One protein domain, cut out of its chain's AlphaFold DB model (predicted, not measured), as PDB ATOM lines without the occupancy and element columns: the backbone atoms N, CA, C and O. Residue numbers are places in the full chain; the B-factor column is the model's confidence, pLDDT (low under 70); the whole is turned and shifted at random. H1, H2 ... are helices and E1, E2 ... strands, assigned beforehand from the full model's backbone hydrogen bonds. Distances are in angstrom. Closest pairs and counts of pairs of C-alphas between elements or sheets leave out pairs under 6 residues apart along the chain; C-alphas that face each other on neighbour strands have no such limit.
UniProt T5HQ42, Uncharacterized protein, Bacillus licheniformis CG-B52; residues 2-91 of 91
ATOM      1  N   GLY A   2     175.677  90.665 129.401       85.75
ATOM      2  CA  GLY A   2     176.653  91.696 129.004       85.75
ATOM      3  C   GLY A   2     178.127  91.274 129.057       85.75
ATOM      4  O   GLY A   2     178.851  91.489 128.092       85.75
ATOM      5  N   ASP A   3     178.569  90.578 130.111       88.00
ATOM      6  CA  ASP A   3     179.961  90.091 130.187       88.00
ATOM      7  C   ASP A   3     180.324  89.094 129.077       88.00
ATOM      8  O   ASP A   3     181.466  89.045 128.616       88.00
ATOM      9  N   ILE A   4     179.351  88.289 128.639       89.25
ATOM     10  CA  ILE A   4     179.540  87.299 127.574       89.25
ATOM     11  C   ILE A   4     179.699  88.023 126.238       89.25
ATOM     12  O   ILE A   4     180.657  87.753 125.513       89.25
ATOM     13  N   THR A   5     178.811  88.972 125.930       92.25
ATOM     14  CA  THR A   5     178.878  89.721 124.668       92.25
ATOM     15  C   THR A   5     180.100  90.626 124.617       92.25
ATOM     16  O   THR A   5     180.804  90.640 123.615       92.25
ATOM     17  N   LYS A   6     180.484  91.251 125.733       93.06
ATOM     18  CA  LYS A   6     181.741  92.005 125.829       93.06
ATOM     19  C   LYS A   6     182.968  91.150 125.509       93.06
ATOM     20  O   LYS A   6     183.880  91.628 124.841       93.06
ATOM     21  N   ARG A   7     182.993  89.892 125.963       92.31
ATOM     22  CA  ARG A   7     184.096  88.959 125.693       92.31
ATOM     23  C   ARG A   7     184.137  88.495 124.236       92.31
ATOM     24  O   ARG A   7     185.226  88.383 123.686       92.31
ATOM     25  N   ILE A   8     182.986  88.176 123.648       94.38
ATOM     26  CA  ILE A   8     182.901  87.552 122.315       94.38
ATOM     27  C   ILE A   8     182.876  88.603 121.199       94.38
ATOM     28  O   ILE A   8     183.534  88.438 120.178       94.38
ATOM     29  N   GLU A   9     182.133  89.687 121.400       91.88
ATOM     30  CA  GLU A   9     181.843  90.716 120.394       91.88
ATOM     31  C   GLU A   9     182.647  92.007 120.623       91.88
ATOM     32  O   GLU A   9     182.591  92.927 119.812       91.88
ATOM     33  N   GLY A  10     183.375  92.117 121.742       91.94
ATOM     34  CA  GLY A  10     184.145  93.314 122.102       91.94
ATOM     35  C   GLY A  10     183.289  94.497 122.574       91.94
ATOM     36  O   GLY A  10     183.827  95.559 122.888       91.94
ATOM     37  N   LYS A  11     181.965  94.324 122.657       91.06
ATOM     38  CA  LYS A  11     181.009  95.347 123.085       91.06
ATOM     39  C   LYS A  11     180.002  94.760 124.063       91.06
ATOM     40  O   LYS A  11     179.424  93.707 123.827       91.06
ATOM     41  N   GLU A  12     179.775  95.473 125.158       90.38
ATOM     42  CA  GLU A  12     178.729  95.116 126.109       90.38
ATOM     43  C   GLU A  12     177.345  95.437 125.525       90.38
ATOM     44  O   GLU A  12     177.092  96.537 125.027       90.38
ATOM     45  N   SER A  13     176.455  94.451 125.558       89.12
ATOM     46  CA  SER A  13     175.099  94.504 125.004       89.12
ATOM     47  C   SER A  13     174.157  93.644 125.859       89.12
ATOM     48  O   SER A  13     174.602  92.975 126.791       89.12
ATOM     49  N   ASN A  14     172.849  93.657 125.575       87.69
ATOM     50  CA  ASN A  14     171.862  92.823 126.282       87.69
ATOM     51  C   ASN A  14     171.775  93.092 127.801       87.69
ATOM     52  O   ASN A  14     171.518  92.185 128.596       87.69
ATOM     53  N   PHE A  15     171.978  94.345 128.223       86.50
ATOM     54  CA  PHE A  15     171.866  94.762 129.628       86.50
ATOM     55  C   PHE A  15     170.424  94.695 130.163       86.50
ATOM     56  O   PHE A  15     170.209  94.606 131.366       86.50
ATOM     57  N   ASN A  16     169.436  94.705 129.269       90.38
ATOM     58  CA  ASN A  16     168.003  94.587 129.545       90.38
ATOM     59  C   ASN A  16     167.482  93.138 129.447       90.38
ATOM     60  O   ASN A  16     166.272  92.921 129.362       90.38
ATOM     61  N   THR A  17     168.374  92.144 129.398       93.75
ATOM     62  CA  THR A  17     167.977  90.734 129.459       93.75
ATOM     63  C   THR A  17     167.719  90.331 130.903       93.75
ATOM     64  O   THR A  17     168.596  90.466 131.757       93.75
ATOM     65  N   ILE A  18     166.527  89.807 131.168       94.69
ATOM     66  CA  ILE A  18     166.044  89.468 132.502       94.69
ATOM     67  C   ILE A  18     165.721  87.974 132.556       94.69
ATOM     68  O   ILE A  18     165.049  87.432 131.679       94.69
ATOM     69  N   LEU A  19     166.202  87.309 133.609       94.69
ATOM     70  CA  LEU A  19     165.900  85.906 133.880       94.69
ATOM     71  C   LEU A  19     164.624  85.805 134.721       94.69
ATOM     72  O   LEU A  19     164.566  86.332 135.833       94.69
ATOM     73  N   VAL A  20     163.617  85.107 134.204       96.25
ATOM     74  CA  VAL A  20     162.325  84.891 134.861       96.25
ATOM     75  C   VAL A  20     162.330  83.529 135.548       96.25
ATOM     76  O   VAL A  20     162.530  82.498 134.906       96.25
ATOM     77  N   LYS A  21     162.113  83.525 136.866       95.50
ATOM     78  CA  LYS A  21     162.062  82.317 137.701       95.50
ATOM     79  C   LYS A  21     160.622  82.024 138.092       95.50
ATOM     80  O   LYS A  21     159.975  82.889 138.670       95.50
ATOM     81  N   ASN A  22     160.156  80.796 137.863       91.31
ATOM     82  CA  ASN A  22     158.784  80.397 138.207       91.31
ATOM     83  C   ASN A  22     158.502  80.449 139.723       91.31
ATOM     84  O   ASN A  22     157.357  80.582 140.137       91.31
ATOM     85  N   SER A  23     159.538  80.334 140.558       94.44
ATOM     86  CA  SER A  23     159.433  80.378 142.021       94.44
ATOM     87  C   SER A  23     159.366  81.792 142.608       94.44
ATOM     88  O   SER A  23     159.246  81.935 143.824       94.44
ATOM     89  N   LEU A  24     159.467  82.832 141.777       95.12
ATOM     90  CA  LEU A  24     159.469  84.228 142.205       95.12
ATOM     91  C   LEU A  24     158.342  85.007 141.531       95.12
ATOM     92  O   LEU A  24     157.825  84.620 140.485       95.12
ATOM     93  N   VAL A  25     157.998  86.150 142.124       94.75
ATOM     94  CA  VAL A  25     157.134  87.127 141.459       94.75
ATOM     95  C   VAL A  25     157.846  87.616 140.192       94.75
ATOM     96  O   VAL A  25     159.028  87.973 140.271       94.75
ATOM     97  N   PRO A  26     157.163  87.639 139.035       94.00
ATOM     98  CA  PRO A  26     157.756  88.128 137.803       94.00
ATOM     99  C   PRO A  26     158.255  89.579 137.928       94.00
ATOM    100  O   PRO A  26     157.636  90.390 138.621       94.00
ATOM    101  N   PRO A  27     159.369  89.928 137.263       94.69
ATOM    102  CA  PRO A  27     159.884  91.296 137.230       94.69
ATOM    103  C   PRO A  27     158.935  92.226 136.460       94.69
ATOM    104  O   PRO A  27     158.049  91.772 135.734       94.69
ATOM    105  N   THR A  28     159.158  93.541 136.557       94.94
ATOM    106  CA  THR A  28     158.447  94.519 135.723       94.94
ATOM    107  C   THR A  28     158.638  94.194 134.242       94.94
ATOM    108  O   THR A  28     159.765  94.114 133.750       94.94
ATOM    109  N   LEU A  29     157.526  94.024 133.527       96.19
ATOM    110  CA  LEU A  29     157.532  93.780 132.093       96.19
ATOM    111  C   LEU A  29     157.836  95.091 131.351       96.19
ATOM    112  O   LEU A  29     157.046  96.026 131.395       96.19
ATOM    113  N   GLY A  30     158.974  95.152 130.664       95.12
ATOM    114  CA  GLY A  30     159.353  96.272 129.809       95.12
ATOM    115  C   GLY A  30     159.131  95.941 128.337       95.12
ATOM    116  O   GLY A  30     159.514  94.864 127.876       95.12
ATOM    117  N   SER A  31     158.577  96.886 127.580       94.94
ATOM    118  CA  SER A  31     158.237  96.709 126.158       94.94
ATOM    119  C   SER A  31     159.426  96.320 125.270       94.94
ATOM    120  O   SER A  31     159.257  95.542 124.340       94.94
ATOM    121  N   GLY A  32     160.631  96.812 125.575       92.50
ATOM    122  CA  GLY A  32     161.859  96.512 124.826       92.50
ATOM    123  C   GLY A  32     162.837  95.563 125.525       92.50
ATOM    124  O   GLY A  32     163.990  95.493 125.112       92.50
ATOM    125  N   SER A  33     162.445  94.910 126.624       94.75
ATOM    126  CA  SER A  33     163.328  93.994 127.372       94.75
ATOM    127  C   SER A  33     163.298  92.576 126.802       94.75
ATOM    128  O   SER A  33     162.374  92.211 126.082       94.75
ATOM    129  N   VAL A  34     164.292  91.756 127.138       95.12
ATOM    130  CA  VAL A  34     164.326  90.343 126.730       95.12
ATOM    131  C   VAL A  34     164.123  89.475 127.964       95.12
ATOM    132  O   VAL A  34     164.897  89.571 128.912       95.12
ATOM    133  N   PHE A  35     163.098  88.627 127.960       96.38
ATOM    134  CA  PHE A  35     162.726  87.808 129.114       96.38
ATOM    135  C   PHE A  35     162.976  86.330 128.833       96.38
ATOM    136  O   PHE A  35     162.293  85.724 128.010       96.38
ATOM    137  N   VAL A  36     163.951  85.748 129.528       95.75
ATOM    138  CA  VAL A  36     164.379  84.354 129.344       95.75
ATOM    139  C   VAL A  36     163.969  83.543 130.567       95.75
ATOM    140  O   VAL A  36     164.178  83.992 131.697       95.75
ATOM    141  N   ARG A  37     163.395  82.354 130.374       95.69
ATOM    142  CA  ARG A  37     163.100  81.440 131.484       95.69
ATOM    143  C   ARG A  37     164.413  80.995 132.125       95.69
ATOM    144  O   ARG A  37     165.401  80.734 131.451       95.69
ATOM    145  N   TYR A  38     164.441  80.947 133.450       94.25
ATOM    146  CA  TYR A  38     165.650  80.578 134.182       94.25
ATOM    147  C   TYR A  38     165.958  79.079 134.081       94.25
ATOM    148  O   TYR A  38     167.115  78.700 133.930       94.25
ATOM    149  N   ASP A  39     164.919  78.247 134.163       91.94
ATOM    150  CA  ASP A  39     165.040  76.787 134.248       91.94
ATOM    151  C   ASP A  39     165.024  76.097 132.872       91.94
ATOM    152  O   ASP A  39     165.306  74.906 132.764       91.94
ATOM    153  N   GLU A  40     164.688  76.834 131.810       91.62
ATOM    154  CA  GLU A  40     164.478  76.296 130.468       91.62
ATOM    155  C   GLU A  40     165.099  77.211 129.403       91.62
ATOM    156  O   GLU A  40     165.072  78.432 129.560       91.62
ATOM    157  N   PRO A  41     165.606  76.669 128.280       91.06
ATOM    158  CA  PRO A  41     166.272  77.448 127.234       91.06
ATOM    159  C   PRO A  41     165.276  78.167 126.298       91.06
ATOM    160  O   PRO A  41     165.435  78.141 125.079       91.06
ATOM    161  N   TYR A  42     164.241  78.801 126.856       94.12
ATOM    162  CA  TYR A  42     163.177  79.483 126.113       94.12
ATOM    163  C   TYR A  42     162.935  80.901 126.634       94.12
ATOM    164  O   TYR A  42     163.191  81.211 127.798       94.12
ATOM    165  N   TYR A  43     162.401  81.769 125.775       95.75
ATOM    166  CA  TYR A  43     161.791  83.023 126.216       95.75
ATOM    167  C   TYR A  43     160.465  82.744 126.930       95.75
ATOM    168  O   TYR A  43     159.872  81.677 126.758       95.75
ATOM    169  N   ILE A  44     159.988  83.702 127.724       96.44
ATOM    170  CA  ILE A  44     158.599  83.639 128.199       96.44
ATOM    171  C   ILE A  44     157.641  83.711 127.002       96.44
ATOM    172  O   ILE A  44     157.924  84.379 126.005       96.44
ATOM    173  N   SER A  45     156.517  83.011 127.093       96.38
ATOM    174  CA  SER A  45     155.501  83.002 126.042       96.38
ATOM    175  C   SER A  45     154.632  84.264 126.082       96.38
ATOM    176  O   SER A  45     154.525  84.931 127.110       96.38
ATOM    177  N   GLU A  46     153.924  84.565 124.990       97.25
ATOM    178  CA  GLU A  46     152.904  85.627 124.989       97.25
ATOM    179  C   GLU A  46     151.829  85.383 126.052       97.25
ATOM    180  O   GLU A  46     151.372  86.316 126.707       97.25
ATOM    181  N   ARG A  47     151.482  84.113 126.297       97.38
ATOM    182  CA  ARG A  47     150.563  83.733 127.372       97.38
ATOM    183  C   ARG A  47     151.095  84.151 128.742       97.38
ATOM    184  O   ARG A  47     150.323  84.669 129.547       97.38
ATOM    185  N   ASP A  48     152.384  83.951 129.005       96.44
ATOM    186  CA  ASP A  48     153.006  84.388 130.259       96.44
ATOM    187  C   ASP A  48     152.927  85.912 130.391       96.44
ATOM    188  O   ASP A  48     152.528  86.417 131.436       96.44
ATOM    189  N   ILE A  49     153.220  86.644 129.311       97.81
ATOM    190  CA  ILE A  49     153.165  88.111 129.258       97.81
ATOM    191  C   ILE A  49     151.754  88.638 129.565       97.81
ATOM    192  O   ILE A  49     151.597  89.528 130.408       97.81
ATOM    193  N   ILE A  50     150.731  88.069 128.922       98.25
ATOM    194  CA  ILE A  50     149.317  88.431 129.112       98.25
ATOM    195  C   ILE A  50     148.906  88.217 130.570       98.25
ATOM    196  O   ILE A  50     148.330  89.111 131.197       98.25
ATOM    197  N   LEU A  51     149.250  87.055 131.136       96.94
ATOM    198  CA  LEU A  51     148.926  86.711 132.520       96.94
ATOM    199  C   LEU A  51     149.682  87.592 133.524       96.94
ATOM    200  O   LEU A  51     149.079  88.068 134.486       96.94
ATOM    201  N   MET A  52     150.967  87.867 133.281       96.38
ATOM    202  CA  MET A  52     151.790  88.760 134.105       96.38
ATOM    203  C   MET A  52     151.198  90.170 134.208       96.38
ATOM    204  O   MET A  52     151.299  90.794 135.262       96.38
ATOM    205  N   GLN A  53     150.577  90.670 133.137       97.19
ATOM    206  CA  GLN A  53     149.950  91.996 133.096       97.19
ATOM    207  C   GLN A  53     148.435  91.964 133.316       97.19
ATOM    208  O   GLN A  53     147.778  92.997 133.215       97.19
ATOM    209  N   SER A  54     147.862  90.818 133.692       97.25
ATOM    210  CA  SER A  54     146.431  90.646 133.982       97.25
ATOM    211  C   SER A  54     145.487  91.037 132.834       97.25
ATOM    212  O   SER A  54     144.352  91.456 133.073       97.25
ATOM    213  N   PHE A  55     145.951  90.913 131.591       98.31
ATOM    214  CA  PHE A  55     145.089  91.054 130.421       98.31
ATOM    215  C   PHE A  55     144.200  89.806 130.259       98.31
ATOM    216  O   PHE A  55     144.620  88.703 130.628       98.31
ATOM    217  N   PRO A  56     142.975  89.946 129.719       97.69
ATOM    218  CA  PRO A  56     142.179  88.800 129.290       97.69
ATOM    219  C   PRO A  56     142.935  87.952 128.259       97.69
ATOM    220  O   PRO A  56     143.647  88.484 127.409       97.69
ATOM    221  N   LEU A  57     142.780  86.627 128.325       97.44
ATOM    222  CA  LEU A  57     143.446  85.703 127.394       97.44
ATOM    223  C   LEU A  57     142.926  85.814 125.953       97.44
ATOM    224  O   LEU A  57     143.601  85.367 125.034       97.44
ATOM    225  N   ASP A  58     141.732  86.371 125.780       97.25
ATOM    226  CA  ASP A  58     141.039  86.623 124.517       97.25
ATOM    227  C   ASP A  58     141.115  88.098 124.078       97.25
ATOM    228  O   ASP A  58     140.395  88.511 123.173       97.25
ATOM    229  N   TYR A  59     141.973  88.903 124.714       97.75
ATOM    230  CA  TYR A  59     142.177  90.297 124.330       97.75
ATOM    231  C   TYR A  59     142.756  90.401 122.908       97.75
ATOM    232  O   TYR A  59     143.752  89.752 122.588       97.75
ATOM    233  N   ASP A  60     142.156  91.251 122.071       97.50
ATOM    234  CA  ASP A  60     142.623  91.511 120.709       97.50
ATOM    235  C   ASP A  60     143.748  92.559 120.707       97.50
ATOM    236  O   ASP A  60     143.523  93.750 120.932       97.50
ATOM    237  N   PHE A  61     144.978  92.103 120.460       97.62
ATOM    238  CA  PHE A  61     146.166  92.956 120.348       97.62
ATOM    239  C   PHE A  61     146.335  93.581 118.952       97.62
ATOM    240  O   PHE A  61     147.252  94.387 118.762       97.62
ATOM    241  N   MET A  62     145.450  93.263 117.998       96.62
ATOM    242  CA  MET A  62     145.543  93.686 116.600       96.62
ATOM    243  C   MET A  62     146.936  93.362 116.021       96.62
ATOM    244  O   MET A  62     147.493  92.298 116.286       96.62
ATOM    245  N   ASP A  63     147.529  94.285 115.263       96.88
ATOM    246  CA  ASP A  63     148.863  94.129 114.672       96.88
ATOM    247  C   ASP A  63     150.009  94.508 115.634       96.88
ATOM    248  O   ASP A  63     151.181  94.534 115.243       96.88
ATOM    249  N   ALA A  64     149.704  94.855 116.888       97.00
ATOM    250  CA  ALA A  64     150.714  95.255 117.859       97.00
ATOM    251  C   ALA A  64     151.305  94.040 118.590       97.00
ATOM    252  O   ALA A  64     150.618  93.083 118.931       97.00
ATOM    253  N   SER A  65     152.598  94.111 118.912       96.81
ATOM    254  CA  SER A  65     153.241  93.105 119.762       96.81
ATOM    255  C   SER A  65     152.573  93.051 121.140       96.81
ATOM    256  O   SER A  65     152.455  94.078 121.817       96.81
ATOM    257  N   VAL A  66     152.238  91.840 121.596       98.00
ATOM    258  CA  VAL A  66     151.711  91.580 122.945       98.00
ATOM    259  C   VAL A  66     152.620  92.193 124.013       98.00
ATOM    260  O   VAL A  66     152.155  92.918 124.890       98.00
ATOM    261  N   GLN A  67     153.938  91.984 123.909       97.81
ATOM    262  CA  GLN A  67     154.902  92.545 124.857       97.81
ATOM    263  C   GLN A  67     154.923  94.073 124.839       97.81
ATOM    264  O   GLN A  67     155.050  94.694 125.895       97.81
ATOM    265  N   TYR A  68     154.808  94.683 123.660       97.50
ATOM    266  CA  TYR A  68     154.786  96.136 123.550       97.50
ATOM    267  C   TYR A  68     153.560  96.717 124.259       97.50
ATOM    268  O   TYR A  68     153.709  97.589 125.114       97.50
ATOM    269  N   VAL A  69     152.366  96.193 123.967       98.06
ATOM    270  CA  VAL A  69     151.116  96.652 124.591       98.06
ATOM    271  C   VAL A  69     151.153  96.419 126.098       98.06
ATOM    272  O   VAL A  69     150.970  97.360 126.870       98.06
ATOM    273  N   CYS A  70     151.450  95.194 126.533       97.81
ATOM    274  CA  CYS A  70     151.491  94.832 127.946       97.81
ATOM    275  C   CYS A  70     152.581  95.598 128.717       97.81
ATOM    276  O   CYS A  70     152.343  96.012 129.845       97.81
ATOM    277  N   GLY A  71     153.756  95.823 128.124       97.06
ATOM    278  CA  GLY A  71     154.876  96.514 128.774       97.06
ATOM    279  C   GLY A  71     154.738  98.039 128.834       97.06
ATOM    280  O   GLY A  71     155.470  98.679 129.584       97.06
ATOM    281  N   MET A  72     153.830  98.626 128.048       97.00
ATOM    282  CA  MET A  72     153.523 100.064 128.071       97.00
ATOM    283  C   MET A  72     152.237 100.390 128.845       97.00
ATOM    284  O   MET A  72     151.970 101.560 129.119       97.00
ATOM    285  N   SER A  73     151.429  99.381 129.175       96.88
ATOM    286  CA  SER A  73     150.112  99.554 129.792       96.88
ATOM    287  C   SER A  73     150.144  99.396 131.310       96.88
ATOM    288  O   SER A  73     151.035  98.775 131.884       96.88
ATOM    289  N   VAL A  74     149.111  99.925 131.968       97.06
ATOM    290  CA  VAL A  74     148.794  99.586 133.361       97.06
ATOM    291  C   VAL A  74     147.959  98.295 133.372       97.06
ATOM    292  O   VAL A  74     147.014  98.204 132.585       97.06
ATOM    293  N   PRO A  75     148.238  97.318 134.261       97.00
ATOM    294  CA  PRO A  75     147.455  96.090 134.367       97.00
ATOM    295  C   PRO A  75     145.938  96.349 134.488       97.00
ATOM    296  O   PRO A  75     145.529  97.116 135.371       97.00
ATOM    297  N   PRO A  76     145.067  95.688 133.697       98.06
ATOM    298  CA  PRO A  76     143.619  95.902 133.755       98.06
ATOM    299  C   PRO A  76     143.005  95.675 135.140       98.06
ATOM    300  O   PRO A  76     142.108  96.415 135.547       98.06
ATOM    301  N   VAL A  77     143.516  94.716 135.922       97.75
ATOM    302  CA  VAL A  77     143.054  94.496 137.306       97.75
ATOM    303  C   VAL A  77     143.352  95.699 138.205       97.75
ATOM    304  O   VAL A  77     142.548  96.024 139.081       97.75
ATOM    305  N   MET A  78     144.480  96.382 137.999       97.94
ATOM    306  CA  MET A  78     144.802  97.607 138.734       97.94
ATOM    307  C   MET A  78     143.850  98.739 138.338       97.94
ATOM    308  O   MET A  78     143.295  99.396 139.218       97.94
ATOM    309  N   MET A  79     143.591  98.907 137.038       98.06
ATOM    310  CA  MET A  79     142.633  99.903 136.544       98.06
ATOM    311  C   MET A  79     141.222  99.663 137.080       98.06
ATOM    312  O   MET A  79     140.594 100.605 137.560       98.06
ATOM    313  N   LYS A  80     140.759  98.407 137.108       98.19
ATOM    314  CA  LYS A  80     139.469  98.034 137.707       98.19
ATOM    315  C   LYS A  80     139.361  98.518 139.154       98.19
ATOM    316  O   LYS A  80     138.373  99.146 139.514       98.19
ATOM    317  N   LYS A  81     140.385  98.257 139.976       98.38
ATOM    318  CA  LYS A  81     140.401  98.677 141.387       98.38
ATOM    319  C   LYS A  81     140.350 100.195 141.533       98.38
ATOM    320  O   LYS A  81     139.654 100.691 142.411       98.38
ATOM    321  N   ILE A  82     141.059 100.933 140.678       98.31
ATOM    322  CA  ILE A  82     140.995 102.401 140.664       98.31
ATOM    323  C   ILE A  82     139.569 102.861 140.337       98.31
ATOM    324  O   ILE A  82     139.018 103.689 141.058       98.31
ATOM    325  N   SER A  83     138.942 102.288 139.307       98.44
ATOM    326  CA  SER A  83     137.555 102.596 138.941       98.44
ATOM    327  C   SER A  83     136.560 102.283 140.065       98.44
ATOM    328  O   SER A  83     135.673 103.092 140.318       98.44
ATOM    329  N   GLU A  84     136.728 101.166 140.780       98.62
ATOM    330  CA  GLU A  84     135.916 100.823 141.961       98.62
ATOM    331  C   GLU A  84     136.040 101.891 143.063       98.62
ATOM    332  O   GLU A  84     135.040 102.293 143.654       98.62
ATOM    333  N   GLN A  85     137.252 102.395 143.324       98.50
ATOM    334  CA  GLN A  85     137.455 103.452 144.321       98.50
ATOM    335  C   GLN A  85     136.861 104.796 143.891       98.50
ATOM    336  O   GLN A  85     136.357 105.521 144.746       98.50
ATOM    337  N   ILE A  86     136.914 105.135 142.598       98.56
ATOM    338  CA  ILE A  86     136.247 106.330 142.061       98.56
ATOM    339  C   ILE A  86     134.739 106.207 142.262       98.56
ATOM    340  O   ILE A  86     134.115 107.144 142.752       98.56
ATOM    341  N   TYR A  87     134.170 105.041 141.936       98.50
ATOM    342  CA  TYR A  87     132.743 104.793 142.095       98.50
ATOM    343  C   TYR A  87     132.293 105.028 143.540       98.50
ATOM    344  O   TYR A  87     131.435 105.865 143.769       98.50
ATOM    345  N   ASN A  88     132.959 104.391 144.506       98.50
ATOM    346  CA  ASN A  88     132.603 104.479 145.927       98.50
ATOM    347  C   ASN A  88     132.723 105.886 146.541       98.50
ATOM    348  O   ASN A  88     132.178 106.128 147.615       98.50
ATOM    349  N   GLN A  89     133.529 106.772 145.948       98.19
ATOM    350  CA  GLN A  89     133.776 108.117 146.479       98.19
ATOM    351  C   GLN A  89     132.927 109.188 145.800       98.19
ATOM    352  O   GLN A  89     132.688 110.238 146.396       98.19
ATOM    353  N   TRP A  90     132.538 108.973 144.543       97.56
ATOM    354  CA  TRP A  90     131.816 109.965 143.744       97.56
ATOM    355  C   TRP A  90     130.338 109.637 143.530       97.56
ATOM    356  O   TRP A  90     129.584 110.554 143.202       97.56
ATOM    357  N   PHE A  91     129.925 108.382 143.713       92.56
ATOM    358  CA  PHE A  91     128.546 107.914 143.553       92.56
ATOM    359  C   PHE A  91     128.068 107.189 144.814       92.56
ATOM    360  O   PHE A  91     126.837 107.207 145.039       92.56
TER     361      PHE A  91
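What this domain is: This is residues 2 to 91 of the 91 residues of an uncharacterized protein of Bacillus licheniformis CG-B52 (UniProt T5HQ42). A small, loose body of loops, with a pair of short parallel strands, E1 and E2, and two short touching helices, H2 and H3, has the short helix H1 at one end and the long helix H4 at the other, whose residues 79 to 90 stick out. The printed part has 90 residues, with four named helices and two named strands in the order H1, E1, E2, H2, H3, H4, and its class is mostly helix. It is a loose rod, with a radius of gyration of the C-alphas of 17.0 A and spans of 62 by 28 by 25 A.

How they stand to each other: Start at H1, residues 2 to 9, which touches no helix. Next look at E1, residues 17 to 20, and E2, residues 34 to 37: they are parallel at 31 degrees, with N 18 and O 34 at 2.8 A and N 36 and O 18 at 2.9 A, within hydrogen-bond range. Then find H2, residues 46 to 52, and H3, residues 66 to 72, which touch; their closest C-alphas, of Glu 46 and Val 66, are 6.4 A apart. They run the same way at a shallow tilt of 34 degrees, only just short of steep. H4, residues 76 to 90, is apart from H2 and H3. In H1, H2, H3 and H4 every O i to N i+4 pair is within hydrogen-bond range.

Where its parts are: Find C-alpha 2 at (176.653, 91.696, 129.004), where H1 begins its 10.1 A. E1 measures 9.8 A, E2 10.2 A, H2 9.7 A and H3 10.1 A. From C-alpha 76 at (143.619, 95.902, 133.755), H4 runs 20.9 A to C-alpha 90 at (131.816, 109.965, 143.744).

The domain as a whole: The C-alphas farthest apart, of Ile 8 and Phe 91, are 61.8 A apart. The printed part has no cut; the links E1 to E2 and H2 to H3 are long, with 13 residues each. No printed residue is under 70 in pLDDT.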